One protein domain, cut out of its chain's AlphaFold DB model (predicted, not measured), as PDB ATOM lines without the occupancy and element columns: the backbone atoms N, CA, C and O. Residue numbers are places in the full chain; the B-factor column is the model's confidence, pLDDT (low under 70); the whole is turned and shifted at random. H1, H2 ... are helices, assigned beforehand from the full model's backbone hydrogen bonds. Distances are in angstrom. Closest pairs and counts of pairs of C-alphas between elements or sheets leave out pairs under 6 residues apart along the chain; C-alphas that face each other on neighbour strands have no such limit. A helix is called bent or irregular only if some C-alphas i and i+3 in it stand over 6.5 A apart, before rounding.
ATOM      1  N   ARG A   7     254.694 261.568 292.759       93.19
ATOM      2  CA  ARG A   7     253.826 260.805 291.844       93.19
ATOM      3  C   ARG A   7     254.519 259.541 291.334       93.19
ATOM      4  O   ARG A   7     253.895 258.484 291.274       93.19
ATOM      5  N   ASP A   8     255.787 259.659 290.968       95.31
ATOM      6  CA  ASP A   8     256.552 258.582 290.349       95.31
ATOM      7  C   ASP A   8     256.883 257.501 291.395       95.31
ATOM      8  O   ASP A   8     256.793 256.312 291.102       95.31
ATOM      9  N   ILE A   9     257.087 257.887 292.660       95.12
ATOM     10  CA  ILE A   9     257.173 256.949 293.796       95.12
ATOM     11  C   ILE A   9     255.907 256.086 293.911       95.12
ATOM     12  O   ILE A   9     255.986 254.867 294.070       95.12
ATOM     13  N   ASN A  10     254.721 256.693 293.798       94.56
ATOM     14  CA  ASN A  10     253.463 255.942 293.849       94.56
ATOM     15  C   ASN A  10     253.322 254.967 292.673       94.56
ATOM     16  O   ASN A  10     252.833 253.853 292.857       94.56
ATOM     17  N   ALA A  11     253.777 255.355 291.481       94.62
ATOM     18  CA  ALA A  11     253.807 254.460 290.329       94.62
ATOM     19  C   ALA A  11     254.783 253.285 290.541       94.62
ATOM     20  O   ALA A  11     254.402 252.142 290.298       94.62
ATOM     21  N   LEU A  12     255.982 253.529 291.083       95.62
ATOM     22  CA  LEU A  12     256.935 252.472 291.448       95.62
ATOM     23  C   LEU A  12     256.340 251.485 292.458       95.62
ATOM     24  O   LEU A  12     256.446 250.276 292.267       95.62
ATOM     25  N   ARG A  13     255.644 251.979 293.491       95.50
ATOM     26  CA  ARG A  13     254.928 251.132 294.462       95.50
ATOM     27  C   ARG A  13     253.851 250.274 293.806       95.50
ATOM     28  O   ARG A  13     253.731 249.097 294.134       95.50
ATOM     29  N   ALA A  14     253.080 250.842 292.880       95.25
ATOM     30  CA  ALA A  14     252.051 250.099 292.158       95.25
ATOM     31  C   ALA A  14     252.657 248.989 291.281       95.25
ATOM     32  O   ALA A  14     252.139 247.870 291.267       95.25
ATOM     33  N   ILE A  15     253.775 249.266 290.600       94.12
ATOM     34  CA  ILE A  15     254.502 248.264 289.810       94.12
ATOM     35  C   ILE A  15     255.063 247.170 290.726       94.12
ATOM     36  O   ILE A  15     254.838 245.992 290.451       94.12
ATOM     37  N   ALA A  16     255.702 247.535 291.840       93.56
ATOM     38  CA  ALA A  16     256.214 246.582 292.825       93.56
ATOM     39  C   ALA A  16     255.096 245.669 293.363       93.56
ATOM     40  O   ALA A  16     255.231 244.447 293.367       93.56
ATOM     41  N   PHE A  17     253.946 246.249 293.731       95.00
ATOM     42  CA  PHE A  17     252.779 245.507 294.218       95.00
ATOM     43  C   PHE A  17     252.210 244.537 293.173       95.00
ATOM     44  O   PHE A  17     251.702 243.475 293.527       95.00
ATOM     45  N   SER A  18     252.313 244.865 291.882       93.38
ATOM     46  CA  SER A  18     251.873 243.969 290.805       93.38
ATOM     47  C   SER A  18     252.729 242.702 290.666       93.38
ATOM     48  O   SER A  18     252.297 241.748 290.019       93.38
ATOM     49  N   GLY A  19     253.950 242.695 291.219       88.75
ATOM     50  CA  GLY A  19     254.917 241.605 291.059       88.75
ATOM     51  C   GLY A  19     255.413 241.423 289.620       88.75
ATOM     52  O   GLY A  19     255.944 240.367 289.277       88.75
ATOM     53  N   ALA A  20     255.203 242.412 288.742       87.69
ATOM     54  CA  ALA A  20     255.568 242.295 287.336       87.69
ATOM     55  C   ALA A  20     257.087 242.285 287.112       87.69
ATOM     56  O   ALA A  20     257.574 241.580 286.234       87.69
ATOM     57  N   VAL A  21     257.824 243.061 287.895       88.88
ATOM     58  CA  VAL A  21     259.288 243.105 287.933       88.88
ATOM     59  C   VAL A  21     259.711 243.401 289.367       88.88
ATOM     60  O   VAL A  21     258.916 243.941 290.138       88.88
ATOM     61  N   ASP A  22     260.942 243.045 289.721       88.19
ATOM     62  CA  ASP A  22     261.506 243.441 291.009       88.19
ATOM     63  C   ASP A  22     261.839 244.941 291.016       88.19
ATOM     64  O   ASP A  22     262.370 245.471 290.033       88.19
ATOM     65  N   VAL A  23     261.498 245.619 292.112       92.00
ATOM     66  CA  VAL A  23     261.649 247.070 292.285       92.00
ATOM     67  C   VAL A  23     262.217 247.351 293.672       92.00
ATOM     68  O   VAL A  23     261.549 247.159 294.687       92.00
ATOM     69  N   SER A  24     263.434 247.883 293.720       90.81
ATOM     70  CA  SER A  24     264.150 248.179 294.964       90.81
ATOM     71  C   SER A  24     263.667 249.483 295.625       90.81
ATOM     72  O   SER A  24     264.388 250.478 295.654       90.81
ATOM     73  N   LEU A  25     262.444 249.494 296.169       93.00
ATOM     74  CA  LEU A  25     261.822 250.681 296.792       93.00
ATOM     75  C   LEU A  25     262.646 251.294 297.942       93.00
ATOM     76  O   LEU A  25     262.547 252.493 298.204       93.00
ATOM     77  N   GLU A  26     263.482 250.503 298.614       93.44
ATOM     78  CA  GLU A  26     264.374 250.987 299.675       93.44
ATOM     79  C   GLU A  26     265.324 252.089 299.177       93.44
ATOM     80  O   GLU A  26     265.575 253.053 299.901       93.44
ATOM     81  N   ARG A  27     265.757 252.026 297.907       91.06
ATOM     82  CA  ARG A  27     266.676 253.008 297.300       91.06
ATOM     83  C   ARG A  27     266.119 254.431 297.269       91.06
ATOM     84  O   ARG A  27     266.882 255.381 297.361       91.06
ATOM     85  N   ILE A  28     264.798 254.585 297.188       94.88
ATOM     86  CA  ILE A  28     264.141 255.900 297.092       94.88
ATOM     87  C   ILE A  28     263.511 256.362 298.410       94.88
ATOM     88  O   ILE A  28     262.891 257.423 298.455       94.88
ATOM     89  N   SER A  29     263.677 255.609 299.502       94.62
ATOM     90  CA  SER A  29     263.057 255.947 300.794       94.62
ATOM     91  C   SER A  29     263.601 257.257 301.376       94.62
ATOM     92  O   SER A  29     262.843 258.070 301.909       94.62
ATOM     93  N   LYS A  30     264.908 257.516 301.221       95.50
ATOM     94  CA  LYS A  30     265.526 258.790 301.628       95.50
ATOM     95  C   LYS A  30     265.003 259.958 300.784       95.50
ATOM     96  O   LYS A  30     264.608 260.977 301.347       95.50
ATOM     97  N   ALA A  31     264.944 259.781 299.464       96.06
ATOM     98  CA  ALA A  31     264.419 260.775 298.529       96.06
ATOM     99  C   ALA A  31     262.955 261.137 298.840       96.06
ATOM    100  O   ALA A  31     262.596 262.313 298.888       96.06
ATOM    101  N   GLU A  32     262.113 260.141 299.134       96.00
ATOM    102  CA  GLU A  32     260.723 260.363 299.546       96.00
ATOM    103  C   GLU A  32     260.625 261.219 300.809       96.00
ATOM    104  O   GLU A  32     259.829 262.162 300.854       96.00
ATOM    105  N   SER A  33     261.434 260.901 301.824       97.00
ATOM    106  CA  SER A  33     261.445 261.644 303.083       97.00
ATOM    107  C   SER A  33     261.864 263.096 302.864       97.00
ATOM    108  O   SER A  33     261.188 263.992 303.365       97.00
ATOM    109  N   ILE A  34     262.925 263.340 302.091       96.56
ATOM    110  CA  ILE A  34     263.407 264.693 301.779       96.56
ATOM    111  C   ILE A  34     262.315 265.494 301.067       96.56
ATOM    112  O   ILE A  34     261.922 266.560 301.540       96.56
ATOM    113  N   LEU A  35     261.765 264.968 299.969       95.94
ATOM    114  CA  LEU A  35     260.744 265.674 299.188       95.94
ATOM    115  C   LEU A  35     259.461 265.923 299.994       95.94
ATOM    116  O   LEU A  35     258.833 266.972 299.836       95.94
ATOM    117  N   SER A  36     259.077 264.993 300.870       95.50
ATOM    118  CA  SER A  36     257.905 265.151 301.738       95.50
ATOM    119  C   SER A  36     258.116 266.238 302.792       95.50
ATOM    120  O   SER A  36     257.251 267.100 302.939       95.50
ATOM    121  N   ASN A  37     259.282 266.266 303.448       96.44
ATOM    122  CA  ASN A  37     259.626 267.294 304.437       96.44
ATOM    123  C   ASN A  37     259.666 268.695 303.803       96.44
ATOM    124  O   ASN A  37     259.151 269.661 304.364       96.44
ATOM    125  N   ILE A  38     260.218 268.805 302.590       95.75
ATOM    126  CA  ILE A  38     260.254 270.057 301.817       95.75
ATOM    127  C   ILE A  38     258.850 270.529 301.458       95.75
ATOM    128  O   ILE A  38     258.530 271.712 301.600       95.75
ATOM    129  N   ARG A  39     257.993 269.608 301.016       94.88
ATOM    130  CA  ARG A  39     256.596 269.911 300.707       94.88
ATOM    131  C   ARG A  39     255.837 270.397 301.943       94.88
ATOM    132  O   ARG A  39     255.078 271.358 301.846       94.88
ATOM    133  N   GLU A  40     256.050 269.763 303.091       95.31
ATOM    134  CA  GLU A  40     255.436 270.169 304.357       95.31
ATOM    135  C   GLU A  40     255.869 271.581 304.774       95.31
ATOM    136  O   GLU A  40     255.011 272.432 305.021       95.31
ATOM    137  N   ALA A  41     257.172 271.876 304.746       95.25
ATOM    138  CA  ALA A  41     257.692 273.212 305.038       95.25
ATOM    139  C   ALA A  41     257.136 274.277 304.069       95.25
ATOM    140  O   ALA A  41     256.704 275.354 304.489       95.25
ATOM    141  N   LEU A  42     257.055 273.968 302.769       95.06
ATOM    142  CA  LEU A  42     256.461 274.860 301.767       95.06
ATOM    143  C   LEU A  42     254.973 275.139 302.042       95.06
ATOM    144  O   LEU A  42     254.506 276.275 301.894       95.06
ATOM    145  N   HIS A  43     254.210 274.123 302.445       94.31
ATOM    146  CA  HIS A  43     252.813 274.296 302.844       94.31
ATOM    147  C   HIS A  43     252.689 275.169 304.097       94.31
ATOM    148  O   HIS A  43     251.821 276.045 304.131       94.31
ATOM    149  N   GLY A  44     253.583 274.986 305.075       91.50
ATOM    150  CA  GLY A  44     253.662 275.808 306.284       91.50
ATOM    151  C   GLY A  44     253.844 277.297 305.974       91.50
ATOM    152  O   GLY A  44     253.079 278.125 306.465       91.50
ATOM    153  N   HIS A  45     254.784 277.639 305.086       87.56
ATOM    154  CA  HIS A  45     255.045 279.033 304.685       87.56
ATOM    155  C   HIS A  45     253.970 279.640 303.790       87.56
ATOM    156  O   HIS A  45     253.650 280.824 303.903       87.56
ATOM    157  N   SER A  46     253.448 278.862 302.842       86.12
ATOM    158  CA  SER A  46     252.523 279.385 301.832       86.12
ATOM    159  C   SER A  46     251.063 279.401 302.294       86.12
ATOM    160  O   SER A  46     250.240 280.073 301.662       86.12
ATOM    161  N   GLY A  47     250.725 278.645 303.348       83.69
ATOM    162  CA  GLY A  47     249.352 278.420 303.811       83.69
ATOM    163  C   GLY A  47     248.462 277.747 302.759       83.69
ATOM    164  O   GLY A  47     247.236 277.836 302.829       83.69
ATOM    165  N   LYS A  48     249.065 277.144 301.728       87.06
ATOM    166  CA  LYS A  48     248.392 276.575 300.556       87.06
ATOM    167  C   LYS A  48     249.002 275.217 300.221       87.06
ATOM    168  O   LYS A  48     250.186 274.993 300.428       87.06
ATOM    169  N   SER A  49     248.206 274.341 299.612       87.31
ATOM    170  CA  SER A  49     248.664 273.059 299.067       87.31
ATOM    171  C   SER A  49     249.409 273.266 297.737       87.31
ATOM    172  O   SER A  49     248.861 273.020 296.659       87.31
ATOM    173  N   ARG A  50     250.615 273.840 297.798       85.56
ATOM    174  CA  ARG A  50     251.477 274.101 296.638       85.56
ATOM    175  C   ARG A  50     252.571 273.044 296.527       85.56
ATOM    176  O   ARG A  50     253.346 272.864 297.451       85.56
ATOM    177  N   ASP A  51     252.712 272.483 295.328       87.38
ATOM    178  CA  ASP A  51     253.702 271.437 295.021       87.38
ATOM    179  C   ASP A  51     254.865 271.939 294.139       87.38
ATOM    180  O   ASP A  51     255.563 271.154 293.500       87.38
ATOM    181  N   ARG A  52     255.052 273.261 294.032       89.38
ATOM    182  CA  ARG A  52     256.138 273.878 293.252       89.38
ATOM    183  C   ARG A  52     256.917 274.827 294.149       89.38
ATOM    184  O   ARG A  52     256.362 275.845 294.547       89.38
ATOM    185  N   LEU A  53     258.179 274.498 294.412       89.75
ATOM    186  CA  LEU A  53     259.104 275.336 295.172       89.75
ATOM    187  C   LEU A  53     259.701 276.412 294.254       89.75
ATOM    188  O   LEU A  53     260.573 276.127 293.433       89.75
ATOM    189  N   LEU A  54     259.194 277.642 294.345       89.50
ATOM    190  CA  LEU A  54     259.678 278.762 293.533       89.50
ATOM    191  C   LEU A  54     260.919 279.406 294.161       89.50
ATOM    192  O   LEU A  54     261.092 279.359 295.373       89.50
ATOM    193  N   PHE A  55     261.736 280.089 293.353       87.75
ATOM    194  CA  PHE A  55     262.991 280.720 293.797       87.75
ATOM    195  C   PHE A  55     262.832 281.581 295.065       87.75
ATOM    196  O   PHE A  55     263.583 281.439 296.018       87.75
ATOM    197  N   GLN A  56     261.779 282.398 295.123       89.44
ATOM    198  CA  GLN A  56     261.466 283.270 296.266       89.44
ATOM    199  C   GLN A  56     261.096 282.534 297.574       89.44
ATOM    200  O   GLN A  56     261.026 283.157 298.632       89.44
ATOM    201  N   GLU A  57     260.770 281.242 297.496       91.94
ATOM    202  CA  GLU A  57     260.376 280.400 298.634       91.94
ATOM    203  C   GLU A  57     261.562 279.565 299.155       91.94
ATOM    204  O   GLU A  57     261.532 279.132 300.305       91.94
ATOM    205  N   GLN A  58     262.614 279.375 298.348       93.31
ATOM    206  CA  GLN A  58     263.716 278.450 298.639       93.31
ATOM    207  C   GLN A  58     264.484 278.812 299.913       93.31
ATOM    208  O   GLN A  58     264.653 277.946 300.762       93.31
ATOM    209  N   ASP A  59     264.890 280.075 300.092       93.81
ATOM    210  CA  ASP A  59     265.686 280.477 301.265       93.81
ATOM    211  C   ASP A  59     264.928 280.268 302.587       93.81
ATOM    212  O   ASP A  59     265.511 279.873 303.594       93.81
ATOM    213  N   LYS A  60     263.607 280.489 302.587       94.31
ATOM    214  CA  LYS A  60     262.764 280.293 303.778       94.31
ATOM    215  C   LYS A  60     262.609 278.818 304.119       94.31
ATOM    216  O   LYS A  60     262.763 278.438 305.272       94.31
ATOM    217  N   VAL A  61     262.329 277.990 303.111       96.06
ATOM    218  CA  VAL A  61     262.203 276.537 303.293       96.06
ATOM    219  C   VAL A  61     263.542 275.922 303.714       96.06
ATOM    220  O   VAL A  61     263.562 275.041 304.568       96.06
ATOM    221  N   ALA A  62     264.656 276.410 303.163       96.44
ATOM    222  CA  ALA A  62     265.998 275.973 303.535       96.44
ATOM    223  C   ALA A  62     266.287 276.262 305.013       96.44
ATOM    224  O   ALA A  62     266.715 275.364 305.734       96.44
ATOM    225  N   LEU A  63     265.983 277.484 305.468       96.25
ATOM    226  CA  LEU A  63     266.151 277.888 306.862       96.25
ATOM    227  C   LEU A  63     265.324 277.020 307.820       96.25
ATOM    228  O   LEU A  63     265.853 276.543 308.821       96.25
ATOM    229  N   ASP A  64     264.050 276.781 307.504       95.94
ATOM    230  CA  ASP A  64     263.146 275.978 308.338       95.94
ATOM    231  C   ASP A  64     263.602 274.528 308.504       95.94
ATOM    232  O   ASP A  64     263.434 273.934 309.569       95.94
ATOM    233  N   LEU A  65     264.180 273.956 307.449       97.00
ATOM    234  CA  LEU A  65     264.674 272.582 307.442       97.00
ATOM    235  C   LEU A  65     266.137 272.465 307.895       97.00
ATOM    236  O   LEU A  65     266.674 271.360 307.928       97.00
ATOM    237  N   GLY A  66     266.776 273.580 308.264       96.81
ATOM    238  CA  GLY A  66     268.137 273.601 308.802       96.81
ATOM    239  C   GLY A  66     269.253 273.437 307.765       96.81
ATOM    240  O   GLY A  66     270.357 273.032 308.133       96.81
ATOM    241  N   TYR A  67     269.001 273.740 306.489       97.00
ATOM    242  CA  TYR A  67     270.051 273.803 305.466       97.00
ATOM    243  C   TYR A  67     270.911 275.063 305.632       97.00
ATOM    244  O   TYR A  67     270.454 276.080 306.156       97.00
ATOM    245  N   SER A  68     272.156 275.016 305.147       94.94
ATOM    246  CA  SER A  68     273.057 276.179 305.161       94.94
ATOM    247  C   SER A  68     272.554 277.323 304.281       94.94
ATOM    248  O   SER A  68     272.716 278.490 304.633       94.94
ATOM    249  N   ASP A  69     271.955 276.985 303.142       93.12
ATOM    250  CA  ASP A  69     271.383 277.908 302.171       93.12
ATOM    251  C   ASP A  69     270.412 277.171 301.225       93.12
ATOM    252  O   ASP A  69     270.236 275.949 301.284       93.12
ATOM    253  N   ALA A  70     269.759 277.932 300.346       93.00
ATOM    254  CA  ALA A  70     268.869 277.393 299.324       93.00
ATOM    255  C   ALA A  70     269.566 276.493 298.290       93.00
ATOM    256  O   ALA A  70     268.902 275.623 297.732       93.00
ATOM    257  N   ASP A  71     270.864 276.665 298.022       91.88
ATOM    258  CA  ASP A  71     271.559 275.844 297.024       91.88
ATOM    259  C   ASP A  71     271.816 274.434 297.579       91.88
ATOM    260  O   ASP A  71     271.612 273.454 296.864       91.88
ATOM    261  N   ALA A  72     272.143 274.310 298.870       93.44
ATOM    262  CA  ALA A  72     272.220 273.027 299.565       93.44
ATOM    263  C   ALA A  72     270.866 272.294 299.560       93.44
ATOM    264  O   ALA A  72     270.803 271.118 299.205       93.44
ATOM    265  N   LEU A  73     269.771 273.004 299.864       96.12
ATOM    266  CA  LEU A  73     268.410 272.460 299.768       96.12
ATOM    267  C   LEU A  73     268.101 271.972 298.345       96.12
ATOM    268  O   LEU A  73     267.606 270.864 298.147       96.12
ATOM    269  N   MET A  74     268.361 272.814 297.345       94.56
ATOM    270  CA  MET A  74     268.043 272.502 295.954       94.56
ATOM    271  C   MET A  74     268.931 271.389 295.381       94.56
ATOM    272  O   MET A  74     268.467 270.672 294.495       94.56
ATOM    273  N   SER A  75     270.146 271.204 295.905       94.31
ATOM    274  CA  SER A  75     270.999 270.050 295.596       94.31
ATOM    275  C   SER A  75     270.352 268.740 296.055       94.31
ATOM    276  O   SER A  75     270.197 267.815 295.257       94.31
ATOM    277  N   ASP A  76     269.844 268.690 297.292       95.50
ATOM    278  CA  ASP A  76     269.140 267.512 297.822       95.50
ATOM    279  C   ASP A  76     267.817 267.236 297.087       95.50
ATOM    280  O   ASP A  76     267.457 266.075 296.858       95.50
ATOM    281  N   VAL A  77     267.106 268.284 296.649       95.06
ATOM    282  CA  VAL A  77     265.927 268.146 295.773       95.06
ATOM    283  C   VAL A  77     266.315 267.528 294.431       95.06
ATOM    284  O   VAL A  77     265.648 266.598 293.975       95.06
ATOM    285  N   ALA A  78     267.370 268.039 293.790       94.12
ATOM    286  CA  ALA A  78     267.828 267.550 292.495       94.12
ATOM    287  C   ALA A  78     268.301 266.094 292.581       94.12
ATOM    288  O   ALA A  78     267.895 265.279 291.752       94.12
ATOM    289  N   GLN A  79     269.074 265.749 293.614       94.94
ATOM    290  CA  GLN A  79     269.509 264.379 293.865       94.94
ATOM    291  C   GLN A  79     268.311 263.446 294.070       94.94
ATOM    292  O   GLN A  79     268.182 262.448 293.369       94.94
ATOM    293  N   SER A  80     267.378 263.817 294.953       96.00
ATOM    294  CA  SER A  80     266.176 263.018 295.222       96.00
ATOM    295  C   SER A  80     265.358 262.765 293.953       96.00
ATOM    296  O   SER A  80     264.875 261.656 293.727       96.00
ATOM    297  N   ALA A  81     265.213 263.783 293.098       94.75
ATOM    298  CA  ALA A  81     264.495 263.650 291.837       94.75
ATOM    299  C   ALA A  81     265.210 262.716 290.850       94.75
ATOM    300  O   ALA A  81     264.552 261.913 290.185       94.75
ATOM    301  N   ARG A  82     266.544 262.787 290.774       94.88
ATOM    302  CA  ARG A  82     267.357 261.891 289.942       94.88
ATOM    303  C   ARG A  82     267.251 260.439 290.389       94.88
ATOM    304  O   ARG A  82     266.993 259.588 289.544       94.88
ATOM    305  N   ASP A  83     267.346 260.166 291.689       95.12
ATOM    306  CA  ASP A  83     267.252 258.806 292.241       95.12
ATOM    307  C   ASP A  83     265.909 258.145 291.872       95.12
ATOM    308  O   ASP A  83     265.848 256.986 291.444       95.12
ATOM    309  N   ILE A  84     264.814 258.906 291.987       96.62
ATOM    310  CA  ILE A  84     263.465 258.440 291.646       96.62
ATOM    311  C   ILE A  84     263.314 258.240 290.133       96.62
ATOM    312  O   ILE A  84     262.769 257.218 289.709       96.62
ATOM    313  N   ASP A  85     263.771 259.193 289.313       95.44
ATOM    314  CA  ASP A  85     263.678 259.080 287.853       95.44
ATOM    315  C   ASP A  85     264.530 257.919 287.322       95.44
ATOM    316  O   ASP A  85     264.065 257.165 286.468       95.44
ATOM    317  N   TYR A  86     265.727 257.706 287.870       94.81
ATOM    318  CA  TYR A  86     266.588 256.581 287.514       94.81
ATOM    319  C   TYR A  86     265.912 255.235 287.803       94.81
ATOM    320  O   TYR A  86     265.783 254.402 286.898       94.81
ATOM    321  N   LEU A  87     265.397 255.037 289.024       94.88
ATOM    322  CA  LEU A  87     264.698 253.799 289.381       94.88
ATOM    323  C   LEU A  87     263.439 253.592 288.523       94.88
ATOM    324  O   LEU A  87     263.147 252.466 288.111       94.88
ATOM    325  N   MET A  88     262.715 254.669 288.207       95.12
ATOM    326  CA  MET A  88     261.570 254.636 287.296       95.12
ATOM    327  C   MET A  88     261.974 254.175 285.892       95.12
ATOM    328  O   MET A  88     261.355 253.259 285.348       95.12
ATOM    329  N   GLN A  89     263.021 254.762 285.308       92.75
ATOM    330  CA  GLN A  89     263.508 254.391 283.979       92.75
ATOM    331  C   GLN A  89     263.965 252.930 283.918       92.75
ATOM    332  O   GLN A  89     263.589 252.215 282.988       92.75
ATOM    333  N   LEU A  90     264.720 252.468 284.919       91.19
ATOM    334  CA  LEU A  90     265.162 251.076 285.013       91.19
ATOM    335  C   LEU A  90     263.975 250.110 285.126       91.19
ATOM    336  O   LEU A  90     263.936 249.079 284.453       91.19
ATOM    337  N   THR A  91     262.983 250.456 285.947       92.50
ATOM    338  CA  THR A  91     261.777 249.639 286.146       92.50
ATOM    339  C   THR A  91     260.987 249.485 284.845       92.50
ATOM    340  O   THR A  91     260.602 248.369 284.493       92.50
ATOM    341  N   TRP A  92     260.784 250.575 284.097       91.69
ATOM    342  CA  TRP A  92     260.124 250.520 282.788       91.69
ATOM    343  C   TRP A  92     260.925 249.719 281.763       91.69
ATOM    344  O   TRP A  92     260.344 248.882 281.079       91.69
ATOM    345  N   HIS A  93     262.250 249.902 281.706       90.12
ATOM    346  CA  HIS A  93     263.121 249.126 280.813       90.12
ATOM    347  C   HIS A  93     262.979 247.620 281.058       90.12
ATOM    348  O   HIS A  93     262.730 246.847 280.130       90.12
ATOM    349  N   ARG A  94     263.054 247.196 282.325       89.31
ATOM    350  CA  ARG A  94     262.881 245.789 282.713       89.31
ATOM    351  C   ARG A  94     261.484 245.264 282.395       89.31
ATOM    352  O   ARG A  94     261.352 244.100 282.024       89.31
ATOM    353  N   LEU A  95     260.448 246.095 282.521       88.75
ATOM    354  CA  LEU A  95     259.075 245.716 282.188       88.75
ATOM    355  C   LEU A  95     258.884 245.521 280.676       88.75
ATOM    356  O   LEU A  95     258.326 244.502 280.264       88.75
ATOM    357  N   ASP A  96     259.390 246.446 279.858       88.31
ATOM    358  CA  ASP A  96     259.302 246.404 278.391       88.31
ATOM    359  C   ASP A  96     260.082 245.225 277.795       88.31
ATOM    360  O   ASP A  96     259.673 244.620 276.797       88.31
ATOM    361  N   HIS A  97     261.195 244.858 278.434       84.19
ATOM    362  CA  HIS A  97     262.058 243.755 278.014       84.19
ATOM    363  C   HIS A  97     261.861 242.472 278.822       84.19
ATOM    364  O   HIS A  97     262.603 241.498 278.642       84.19
ATOM    365  N   ARG A  98     260.809 242.416 279.647       77.31
ATOM    366  CA  ARG A  98     260.423 241.201 280.356       77.31
ATOM    367  C   ARG A  98     260.072 240.111 279.348       77.31
ATOM    368  O   ARG A  98     259.219 240.272 278.472       77.31
TER     369      ARG A  98
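This is residues 7 to 98 of the 588 residues of the protein "HD domain-containing protein" of Actinobacteria bacterium (UniProt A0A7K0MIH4). Two long helices running opposite ways, H2 and H4, cross where residues 27 to 35 of H2 meet residues 76 to 84 of H4, and H2 then spreads away from H4. H1 folds against both near the crossing, meeting residues 25 to 32 of H2 and residues 84 to 91 of H4, and at the other end of the domain H3 lies across the gap between the two, touching residues 38 to 45 of H2 and residues 70 to 74 of H4. The printed part has 92 residues with four named helices, H1 to H4 in order, and no named strand; the class is all helix. It is loose, with a radius of gyration of the C-alphas of 15.3 A, and elongated, spanning 45 by 24 by 19 A.

H1, residues 7 to 18, begins at C-alpha 7 (253.826, 260.805, 291.844) and is 17.0 A long. H2, residues 25 to 46, is 30.6 A long, with a kink of 30 degrees near residue 32; it is irregular, C-alphas 27 and 30 being 7.3 A apart. H3, residues 55 to 64, is 15.3 A long and irregular, C-alphas 56 and 59 being 7.1 A apart. H4, residues 70 to 96, is 38.6 A long and ends at C-alpha 96 (259.302, 246.404, 278.391).

H1 and H2 form a helical hairpin and touch, closest at the C-alphas of Arg 13 and Leu 25, 7.3 A, at a shallow tilt of 34.6 degrees, only just short of steep. H1 touches H4 with residues 8 to 12 alone, closest at the C-alphas of Leu 12 and Met 88, 6.6 A. H2 touches H4 at a steep tilt of 43 degrees, closest at the C-alphas of Ala 31 and Ser 80, 4.4 A. H3 is about perpendicular to H2, at 76 degrees, and to H4, at 79 degrees; the closest C-alphas are Ala 41 and Val 61, 5.9 A, and Asp 59 and Ala 70, 4.8 A. H1 and H3 are apart. Every O i to N i+4 pair is within hydrogen-bond range in H1 and H4, 15 of 18 in H2 and 4 of 6 in H3.

The C-alphas farthest apart, of Lys 60 and Arg 98, are 45.6 A apart. The printed part has no cut and no long link. No printed residue is under 70 in pLDDT.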